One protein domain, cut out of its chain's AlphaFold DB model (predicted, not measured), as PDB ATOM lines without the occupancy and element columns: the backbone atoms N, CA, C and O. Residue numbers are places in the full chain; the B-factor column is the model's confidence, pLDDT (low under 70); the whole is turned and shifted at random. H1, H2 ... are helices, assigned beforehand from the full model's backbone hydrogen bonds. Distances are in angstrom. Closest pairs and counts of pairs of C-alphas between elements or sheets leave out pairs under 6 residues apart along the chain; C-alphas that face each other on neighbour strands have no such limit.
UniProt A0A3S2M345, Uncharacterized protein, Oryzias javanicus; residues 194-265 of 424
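What this domain is: This is residues 194 to 265 of the 424 residues of an uncharacterized protein of Oryzias javanicus (UniProt A0A3S2M345). A long helix, H1, makes nearly the whole length of a rod, and a shorter helix, H2, folds back along its later part as an uneven helical hairpin. Residues 194 to 212 of H1 stick out as a single free arm. The printed part has 72 residues, with two named helices in the order H1, H2 and no named strand; its class is all helix. It is extended, with a radius of gyration of the C-alphas of 18.7 A and spans of 65 by 18 by 15 A.

Where its parts are: H1, residues 194 to 236, measures 62.9 A from its first C-alpha at (-34.113, 51.202, 47.148) to its last at (-48.670, 24.571, -7.911). H2, residues 242 to 259, measures 25.5 A and ends with C-alpha 259 at (-39.901, 39.959, 13.993).

How they stand to each other: H1 touches H2 with residues 216 to 234 alone. The closest C-alphas, those of Ala 220 and Lys 256, are 4.8 A apart. The two form a helical hairpin, with a shallow tilt of 22 degrees, opposite ways. Every O i to N i+4 pair is within hydrogen-bond range in H1 and H2.

The domain as a whole: The two C-alphas farthest apart, those of Thr 194 and His 238, are 65.4 A apart. The link from H1 to H2 is tight, and residues 235 to 241 stand free. The printed part has no cut. Its mean pLDDT is 94.7, and no printed residue is under 70.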
ATOM      1  N   THR A 194     -33.699  50.571  48.414       76.94
ATOM      2  CA  THR A 194     -34.113  51.202  47.148       76.94
ATOM      3  C   THR A 194     -33.255  50.803  45.949       76.94
ATOM      4  O   THR A 194     -33.789  50.659  44.857       76.94
ATOM      5  N   ASP A 195     -31.941  50.629  46.125       86.12
ATOM      6  CA  ASP A 195     -31.053  50.191  45.040       86.12
ATOM      7  C   ASP A 195     -31.355  48.721  44.661       86.12
ATOM      8  O   ASP A 195     -31.353  48.362  43.485       86.12
ATOM      9  N   GLU A 196     -31.696  47.895  45.655       89.00
ATOM     10  CA  GLU A 196     -32.138  46.500  45.514       89.00
ATOM     11  C   GLU A 196     -33.536  46.389  44.867       89.00
ATOM     12  O   GLU A 196     -33.736  45.551  43.985       89.00
ATOM     13  N   ASP A 197     -34.478  47.278  45.212       92.31
ATOM     14  CA  ASP A 197     -35.774  47.400  44.525       92.31
ATOM     15  C   ASP A 197     -35.610  47.834  43.052       92.31
ATOM     16  O   ASP A 197     -36.295  47.310  42.169       92.31
ATOM     17  N   PHE A 198     -34.681  48.752  42.750       93.75
ATOM     18  CA  PHE A 198     -34.372  49.138  41.367       93.75
ATOM     19  C   PHE A 198     -33.703  47.999  40.583       93.75
ATOM     20  O   PHE A 198     -34.057  47.779  39.423       93.75
ATOM     21  N   GLU A 199     -32.792  47.231  41.188       93.69
ATOM     22  CA  GLU A 199     -32.191  46.044  40.558       93.69
ATOM     23  C   GLU A 199     -33.247  44.954  40.278       93.69
ATOM     24  O   GLU A 199     -33.248  44.344  39.201       93.69
ATOM     25  N   ALA A 200     -34.217  44.773  41.181       95.50
ATOM     26  CA  ALA A 200     -35.376  43.912  40.954       95.50
ATOM     27  C   ALA A 200     -36.285  44.438  39.823       95.50
ATOM     28  O   ALA A 200     -36.728  43.653  38.979       95.50
ATOM     29  N   GLN A 201     -36.521  45.754  39.744       96.94
ATOM     30  CA  GLN A 201     -37.298  46.374  38.662       96.94
ATOM     31  C   GLN A 201     -36.609  46.219  37.296       96.94
ATOM     32  O   GLN A 201     -37.270  45.870  36.315       96.94
ATOM     33  N   ILE A 202     -35.290  46.427  37.228       96.44
ATOM     34  CA  ILE A 202     -34.481  46.207  36.020       96.44
ATOM     35  C   ILE A 202     -34.542  44.731  35.612       96.44
ATOM     36  O   ILE A 202     -34.815  44.431  34.452       96.44
ATOM     37  N   SER A 203     -34.378  43.807  36.563       97.06
ATOM     38  CA  SER A 203     -34.469  42.360  36.314       97.06
ATOM     39  C   SER A 203     -35.845  41.943  35.778       97.06
ATOM     40  O   SER A 203     -35.933  41.137  34.851       97.06
ATOM     41  N   PHE A 204     -36.926  42.519  36.314       97.50
ATOM     42  CA  PHE A 204     -38.294  42.274  35.854       97.50
ATOM     43  C   PHE A 204     -38.535  42.805  34.431       97.50
ATOM     44  O   PHE A 204     -39.057  42.077  33.585       97.50
ATOM     45  N   LEU A 205     -38.110  44.039  34.137       98.12
ATOM     46  CA  LEU A 205     -38.222  44.631  32.800       98.12
ATOM     47  C   LEU A 205     -37.368  43.875  31.769       98.12
ATOM     48  O   LEU A 205     -37.836  43.606  30.664       98.12
ATOM     49  N   GLN A 206     -36.158  43.453  32.140       97.56
ATOM     50  CA  GLN A 206     -35.300  42.615  31.301       97.56
ATOM     51  C   GLN A 206     -35.932  41.240  31.021       97.56
ATOM     52  O   GLN A 206     -35.793  40.717  29.913       97.56
ATOM     53  N   GLY A 207     -36.670  40.685  31.989       98.19
ATOM     54  CA  GLY A 207     -37.517  39.505  31.806       98.19
ATOM     55  C   GLY A 207     -38.629  39.739  30.780       98.19
ATOM     56  O   GLY A 207     -38.726  38.988  29.813       98.19
ATOM     57  N   GLN A 208     -39.401  40.824  30.920       98.12
ATOM     58  CA  GLN A 208     -40.456  41.185  29.960       98.12
ATOM     59  C   GLN A 208     -39.921  41.389  28.531       98.12
ATOM     60  O   GLN A 208     -40.556  40.952  27.573       98.12
ATOM     61  N   ILE A 209     -38.748  42.014  28.382       96.69
ATOM     62  CA  ILE A 209     -38.077  42.186  27.083       96.69
ATOM     63  C   ILE A 209     -37.686  40.823  26.495       96.69
ATOM     64  O   ILE A 209     -37.978  40.557  25.331       96.69
ATOM     65  N   ASN A 210     -37.093  39.932  27.296       97.88
ATOM     66  CA  ASN A 210     -36.707  38.590  26.856       97.88
ATOM     67  C   ASN A 210     -37.917  37.724  26.449       97.88
ATOM     68  O   ASN A 210     -37.863  37.035  25.428       97.88
ATOM     69  N   ASP A 211     -39.021  37.787  27.195       97.94
ATOM     70  CA  ASP A 211     -40.257  37.066  26.862       97.94
ATOM     71  C   ASP A 211     -40.902  37.617  25.577       97.94
ATOM     72  O   ASP A 211     -41.337  36.849  24.712       97.94
ATOM     73  N   LEU A 212     -40.903  38.942  25.393       96.62
ATOM     74  CA  LEU A 212     -41.373  39.587  24.164       96.62
ATOM     75  C   LEU A 212     -40.493  39.230  22.955       96.62
ATOM     76  O   LEU A 212     -41.015  38.907  21.885       96.62
ATOM     77  N   GLU A 213     -39.170  39.205  23.125       95.44
ATOM     78  CA  GLU A 213     -38.236  38.701  22.118       95.44
ATOM     79  C   GLU A 213     -38.506  37.230  21.773       95.44
ATOM     80  O   GLU A 213     -38.492  36.864  20.595       95.44
ATOM     81  N   ALA A 214     -38.758  36.373  22.767       98.00
ATOM     82  CA  ALA A 214     -39.061  34.960  22.556       98.00
ATOM     83  C   ALA A 214     -40.369  34.767  21.768       98.00
ATOM     84  O   ALA A 214     -40.400  33.983  20.813       98.00
ATOM     85  N   MET A 215     -41.415  35.535  22.093       98.25
ATOM     86  CA  MET A 215     -42.661  35.570  21.318       98.25
ATOM     87  C   MET A 215     -42.430  36.074  19.887       98.25
ATOM     88  O   MET A 215     -42.895  35.443  18.938       98.25
ATOM     89  N   SER A 216     -41.656  37.146  19.698       97.19
ATOM     90  CA  SER A 216     -41.335  37.684  18.367       97.19
ATOM     91  C   SER A 216     -40.584  36.661  17.500       97.19
ATOM     92  O   SER A 216     -40.970  36.394  16.357       97.19
ATOM     93  N   LYS A 217     -39.579  35.985  18.076       96.62
ATOM     94  CA  LYS A 217     -38.818  34.898  17.431       96.62
ATOM     95  C   LYS A 217     -39.714  33.698  17.086       96.62
ATOM     96  O   LYS A 217     -39.548  33.103  16.017       96.62
ATOM     97  N   TYR A 218     -40.689  33.359  17.936       98.25
ATOM     98  CA  TYR A 218     -41.694  32.329  17.644       98.25
ATOM     99  C   TYR A 218     -42.610  32.728  16.477       98.25
ATOM    100  O   TYR A 218     -42.778  31.942  15.540       98.25
ATOM    101  N   CYS A 219     -43.135  33.956  16.474       97.88
ATOM    102  CA  CYS A 219     -43.958  34.479  15.383       97.88
ATOM    103  C   CYS A 219     -43.196  34.477  14.048       97.88
ATOM    104  O   CYS A 219     -43.724  33.989  13.050       97.88
ATOM    105  N   ALA A 220     -41.930  34.909  14.030       98.00
ATOM    106  CA  ALA A 220     -41.076  34.834  12.843       98.00
ATOM    107  C   ALA A 220     -40.876  33.387  12.344       98.00
ATOM    108  O   ALA A 220     -40.966  33.129  11.141       98.00
ATOM    109  N   LYS A 221     -40.654  32.425  13.253       97.69
ATOM    110  CA  LYS A 221     -40.514  30.993  12.922       97.69
ATOM    111  C   LYS A 221     -41.791  30.421  12.300       97.69
ATOM    112  O   LYS A 221     -41.720  29.755  11.265       97.69
ATOM    113  N   MET A 222     -42.950  30.680  12.909       98.00
ATOM    114  CA  MET A 222     -44.238  30.214  12.388       98.00
ATOM    115  C   MET A 222     -44.564  30.877  11.050       98.00
ATOM    116  O   MET A 222     -44.904  30.183  10.092       98.00
ATOM    117  N   MET A 223     -44.366  32.191  10.931       98.25
ATOM    118  CA  MET A 223     -44.606  32.913   9.683       98.25
ATOM    119  C   MET A 223     -43.707  32.415   8.546       98.25
ATOM    120  O   MET A 223     -44.193  32.257   7.431       98.25
ATOM    121  N   ASN A 224     -42.447  32.055   8.814       97.56
ATOM    122  CA  ASN A 224     -41.587  31.421   7.810       97.56
ATOM    123  C   ASN A 224     -42.141  30.060   7.338       97.56
ATOM    124  O   ASN A 224     -42.073  29.759   6.152       97.56
ATOM    125  N   SER A 225     -42.721  29.254   8.236       98.00
ATOM    126  CA  SER A 225     -43.381  27.984   7.879       98.00
ATOM    127  C   SER A 225     -44.590  28.206   6.958       98.00
ATOM    128  O   SER A 225     -44.743  27.517   5.949       98.00
ATOM    129  N   HIS A 226     -45.418  29.215   7.250       97.88
ATOM    130  CA  HIS A 226     -46.552  29.578   6.396       97.88
ATOM    131  C   HIS A 226     -46.110  30.186   5.055       97.88
ATOM    132  O   HIS A 226     -46.666  29.818   4.026       97.88
ATOM    133  N   ILE A 227     -45.068  31.025   5.036       97.56
ATOM    134  CA  ILE A 227     -44.465  31.570   3.808       97.56
ATOM    135  C   ILE A 227     -44.002  30.441   2.875       97.56
ATOM    136  O   ILE A 227     -44.314  30.487   1.689       97.56
ATOM    137  N   CYS A 228     -43.319  29.408   3.388       96.81
ATOM    138  CA  CYS A 228     -42.901  28.264   2.571       96.81
ATOM    139  C   CYS A 228     -44.095  27.540   1.929       96.81
ATOM    140  O   CYS A 228     -44.066  27.285   0.729       96.81
ATOM    141  N   LYS A 229     -45.166  27.281   2.693       96.56
ATOM    142  CA  LYS A 229     -46.393  26.644   2.176       96.56
ATOM    143  C   LYS A 229     -47.119  27.507   1.143       96.56
ATOM    144  O   LYS A 229     -47.634  26.988   0.164       96.56
ATOM    145  N   ILE A 230     -47.141  28.827   1.335       96.06
ATOM    146  CA  ILE A 230     -47.721  29.759   0.360       96.06
ATOM    147  C   ILE A 230     -46.900  29.749  -0.939       96.06
ATOM    148  O   ILE A 230     -47.485  29.719  -2.014       96.06
ATOM    149  N   GLN A 231     -45.564  29.696  -0.866       95.75
ATOM    150  CA  GLN A 231     -44.720  29.541  -2.061       95.75
ATOM    151  C   GLN A 231     -44.951  28.207  -2.783       95.75
ATOM    152  O   GLN A 231     -44.961  28.185  -4.007       95.75
ATOM    153  N   GLU A 232     -45.154  27.116  -2.044       94.94
ATOM    154  CA  GLU A 232     -45.481  25.798  -2.602       94.94
ATOM    155  C   GLU A 232     -46.829  25.811  -3.346       94.94
ATOM    156  O   GLU A 232     -46.904  25.324  -4.470       94.94
ATOM    157  N   VAL A 233     -47.863  26.448  -2.778       95.12
ATOM    158  CA  VAL A 233     -49.177  26.602  -3.433       95.12
ATOM    159  C   VAL A 233     -49.105  27.513  -4.663       95.12
ATOM    160  O   VAL A 233     -49.636  27.141  -5.703       95.12
ATOM    161  N   ILE A 234     -48.406  28.655  -4.599       94.12
ATOM    162  CA  ILE A 234     -48.230  29.556  -5.759       94.12
ATOM    163  C   ILE A 234     -47.524  28.838  -6.922       94.12
ATOM    164  O   ILE A 234     -47.916  28.994  -8.070       94.12
ATOM    165  N   LEU A 235     -46.523  27.998  -6.638       92.31
ATOM    166  CA  LEU A 235     -45.840  27.200  -7.666       92.31
ATOM    167  C   LEU A 235     -46.698  26.049  -8.227       92.31
ATOM    168  O   LEU A 235     -46.340  25.472  -9.254       92.31
ATOM    169  N   GLN A 236     -47.797  25.691  -7.555       94.12
ATOM    170  CA  GLN A 236     -48.670  24.571  -7.911       94.12
ATOM    171  C   GLN A 236     -49.992  25.015  -8.568       94.12
ATOM    172  O   GLN A 236     -50.566  24.243  -9.342       94.12
ATOM    173  N   GLU A 237     -50.468  26.233  -8.299       91.50
ATOM    174  CA  GLU A 237     -51.725  26.791  -8.810       91.50
ATOM    175  C   GLU A 237     -51.486  28.027  -9.691       91.50
ATOM    176  O   GLU A 237     -50.866  28.997  -9.270       91.50
ATOM    177  N   HIS A 238     -52.046  28.045 -10.906       87.25
ATOM    178  CA  HIS A 238     -51.949  29.197 -11.809       87.25
ATOM    179  C   HIS A 238     -52.891  30.336 -11.362       87.25
ATOM    180  O   HIS A 238     -54.046  30.430 -11.797       87.25
ATOM    181  N   LEU A 239     -52.400  31.215 -10.490       91.06
ATOM    182  CA  LEU A 239     -53.171  32.310  -9.897       91.06
ATOM    183  C   LEU A 239     -53.414  33.463 -10.886       91.06
ATOM    184  O   LEU A 239     -52.498  34.003 -11.492       91.06
ATOM    185  N   GLN A 240     -54.668  33.916 -10.997       89.12
ATOM    186  CA  GLN A 240     -55.073  34.954 -11.964       89.12
ATOM    187  C   GLN A 240     -54.547  36.374 -11.643       89.12
ATOM    188  O   GLN A 240     -54.680  37.276 -12.465       89.12
ATOM    189  N   ARG A 241     -53.969  36.580 -10.452       91.12
ATOM    190  CA  ARG A 241     -53.273  37.806 -10.009       91.12
ATOM    191  C   ARG A 241     -52.029  37.436  -9.193       91.12
ATOM    192  O   ARG A 241     -51.880  37.864  -8.050       91.12
ATOM    193  N   GLU A 242     -51.178  36.570  -9.747       93.38
ATOM    194  CA  GLU A 242     -49.982  36.067  -9.057       93.38
ATOM    195  C   GLU A 242     -49.072  37.206  -8.558       93.38
ATOM    196  O   GLU A 242     -48.664  37.188  -7.398       93.38
ATOM    197  N   ASP A 243     -48.849  38.245  -9.369       94.12
ATOM    198  CA  ASP A 243     -47.987  39.388  -9.026       94.12
ATOM    199  C   ASP A 243     -48.402  40.095  -7.724       94.12
ATOM    200  O   ASP A 243     -47.565  40.372  -6.865       94.12
ATOM    201  N   GLU A 244     -49.700  40.340  -7.522       95.19
ATOM    202  CA  GLU A 244     -50.214  40.967  -6.295       95.19
ATOM    203  C   GLU A 244     -50.005  40.071  -5.065       95.19
ATOM    204  O   GLU A 244     -49.714  40.559  -3.965       95.19
ATOM    205  N   VAL A 245     -50.108  38.749  -5.243       95.12
ATOM    206  CA  VAL A 245     -49.834  37.762  -4.189       95.12
ATOM    207  C   VAL A 245     -48.333  37.703  -3.887       95.12
ATOM    208  O   VAL A 245     -47.955  37.670  -2.716       95.12
ATOM    209  N   LEU A 246     -47.468  37.769  -4.904       95.31
ATOM    210  CA  LEU A 246     -46.010  37.806  -4.751       95.31
ATOM    211  C   LEU A 246     -45.529  39.093  -4.063       95.31
ATOM    212  O   LEU A 246     -44.692  39.017  -3.160       95.31
ATOM    213  N   VAL A 247     -46.096  40.255  -4.408       96.38
ATOM    214  CA  VAL A 247     -45.844  41.536  -3.719       96.38
ATOM    215  C   VAL A 247     -46.304  41.468  -2.258       96.38
ATOM    216  O   VAL A 247     -45.540  41.804  -1.349       96.38
ATOM    217  N   SER A 248     -47.508  40.945  -2.003       95.62
ATOM    218  CA  SER A 248     -48.020  40.740  -0.638       95.62
ATOM    219  C   SER A 248     -47.125  39.794   0.176       95.62
ATOM    220  O   SER A 248     -46.847  40.032   1.354       95.62
ATOM    221  N   LEU A 249     -46.610  38.738  -0.459       96.44
ATOM    222  CA  LEU A 249     -45.699  37.768   0.145       96.44
ATOM    223  C   LEU A 249     -44.297  38.348   0.399       96.44
ATOM    224  O   LEU A 249     -43.647  37.952   1.369       96.44
ATOM    225  N   ALA A 250     -43.831  39.291  -0.423       95.56
ATOM    226  CA  ALA A 250     -42.607  40.048  -0.170       95.56
ATOM    227  C   ALA A 250     -42.753  40.941   1.076       95.56
ATOM    228  O   ALA A 250     -41.891  40.899   1.957       95.56
ATOM    229  N   GLY A 251     -43.885  41.641   1.220       95.81
ATOM    230  CA  GLY A 251     -44.223  42.372   2.449       95.81
ATOM    231  C   GLY A 251     -44.288  41.457   3.680       95.81
ATOM    232  O   GLY A 251     -43.676  41.741   4.709       95.81
ATOM    233  N   LEU A 252     -44.930  40.289   3.566       97.12
ATOM    234  CA  LEU A 252     -44.995  39.308   4.657       97.12
ATOM    235  C   LEU A 252     -43.602  38.772   5.056       97.12
ATOM    236  O   LEU A 252     -43.313  38.597   6.243       97.12
ATOM    237  N   LYS A 253     -42.709  38.563   4.077       96.31
ATOM    238  CA  LYS A 253     -41.298  38.215   4.316       96.31
ATOM    239  C   LYS A 253     -40.559  39.328   5.065       96.31
ATOM    240  O   LYS A 253     -39.834  39.006   6.007       96.31
ATOM    241  N   GLN A 254     -40.792  40.596   4.723       95.81
ATOM    242  CA  GLN A 254     -40.209  41.753   5.415       95.81
ATOM    243  C   GLN A 254     -40.627  41.798   6.896       95.81
ATOM    244  O   GLN A 254     -39.764  41.886   7.770       95.81
ATOM    245  N   ILE A 255     -41.922  41.632   7.199       95.75
ATOM    246  CA  ILE A 255     -42.431  41.573   8.586       95.75
ATOM    247  C   ILE A 255     -41.797  40.393   9.350       95.75
ATOM    248  O   ILE A 255     -41.454  40.513  10.525       95.75
ATOM    249  N   LYS A 256     -41.570  39.253   8.684       95.69
ATOM    250  CA  LYS A 256     -40.900  38.082   9.277       95.69
ATOM    251  C   LYS A 256     -39.423  38.354   9.605       95.69
ATOM    252  O   LYS A 256     -38.944  37.854  10.620       95.69
ATOM    253  N   ASP A 257     -38.701  39.144   8.806       95.38
ATOM    254  CA  ASP A 257     -37.312  39.529   9.121       95.38
ATOM    255  C   ASP A 257     -37.233  40.623  10.198       95.38
ATOM    256  O   ASP A 257     -36.315  40.590  11.021       95.38
ATOM    257  N   ILE A 258     -38.240  41.502  10.277       94.25
ATOM    258  CA  ILE A 258     -38.449  42.431  11.399       94.25
ATOM    259  C   ILE A 258     -38.650  41.670  12.716       94.25
ATOM    260  O   ILE A 258     -37.887  41.861  13.660       94.25
ATOM    261  N   LEU A 259     -39.613  40.742  12.778       95.56
ATOM    262  CA  LEU A 259     -39.901  39.959  13.993       95.56
ATOM    263  C   LEU A 259     -38.731  39.051  14.421       95.56
ATOM    264  O   LEU A 259     -38.635  38.662  15.586       95.56
ATOM    265  N   LYS A 260     -37.831  38.718  13.491       94.88
ATOM    266  CA  LYS A 260     -36.592  37.976  13.755       94.88
ATOM    267  C   LYS A 260     -35.454  38.867  14.285       94.88
ATOM    268  O   LYS A 260     -34.461  38.329  14.765       94.88
ATOM    269  N   GLY A 261     -35.561  40.194  14.166       92.06
ATOM    270  CA  GLY A 261     -34.463  41.137  14.419       92.06
ATOM    271  C   GLY A 261     -33.382  41.145  13.328       92.06
ATOM    272  O   GLY A 261     -32.304  41.685  13.540       92.06
ATOM    273  N   ALA A 262     -33.650  40.539  12.164       90.69
ATOM    274  CA  ALA A 262     -32.735  40.528  11.017       90.69
ATOM    275  C   ALA A 262     -32.862  41.794  10.148       90.69
ATOM    276  O   ALA A 262     -31.946  42.129   9.402       90.69
ATOM    277  N   LEU A 263     -33.988  42.500  10.264       91.88
ATOM    278  CA  LEU A 263     -34.232  43.821   9.697       91.88
ATOM    279  C   LEU A 263     -34.712  44.741  10.830       91.88
ATOM    280  O   LEU A 263     -35.583  44.350  11.605       91.88
ATOM    281  N   ARG A 264     -34.172  45.962  10.946       85.00
ATOM    282  CA  ARG A 264     -34.700  46.952  11.902       85.00
ATOM    283  C   ARG A 264     -36.109  47.359  11.464       85.00
ATOM    284  O   ARG A 264     -36.299  47.737  10.310       85.00
ATOM    285  N   PHE A 265     -37.078  47.346  12.381       76.75
ATOM    286  CA  PHE A 265     -38.324  48.082  12.169       76.75
ATOM    287  C   PHE A 265     -38.001  49.574  12.248       76.75
ATOM    288  O   PHE A 265     -37.843  50.114  13.339       76.75
TER     289      PHE A 265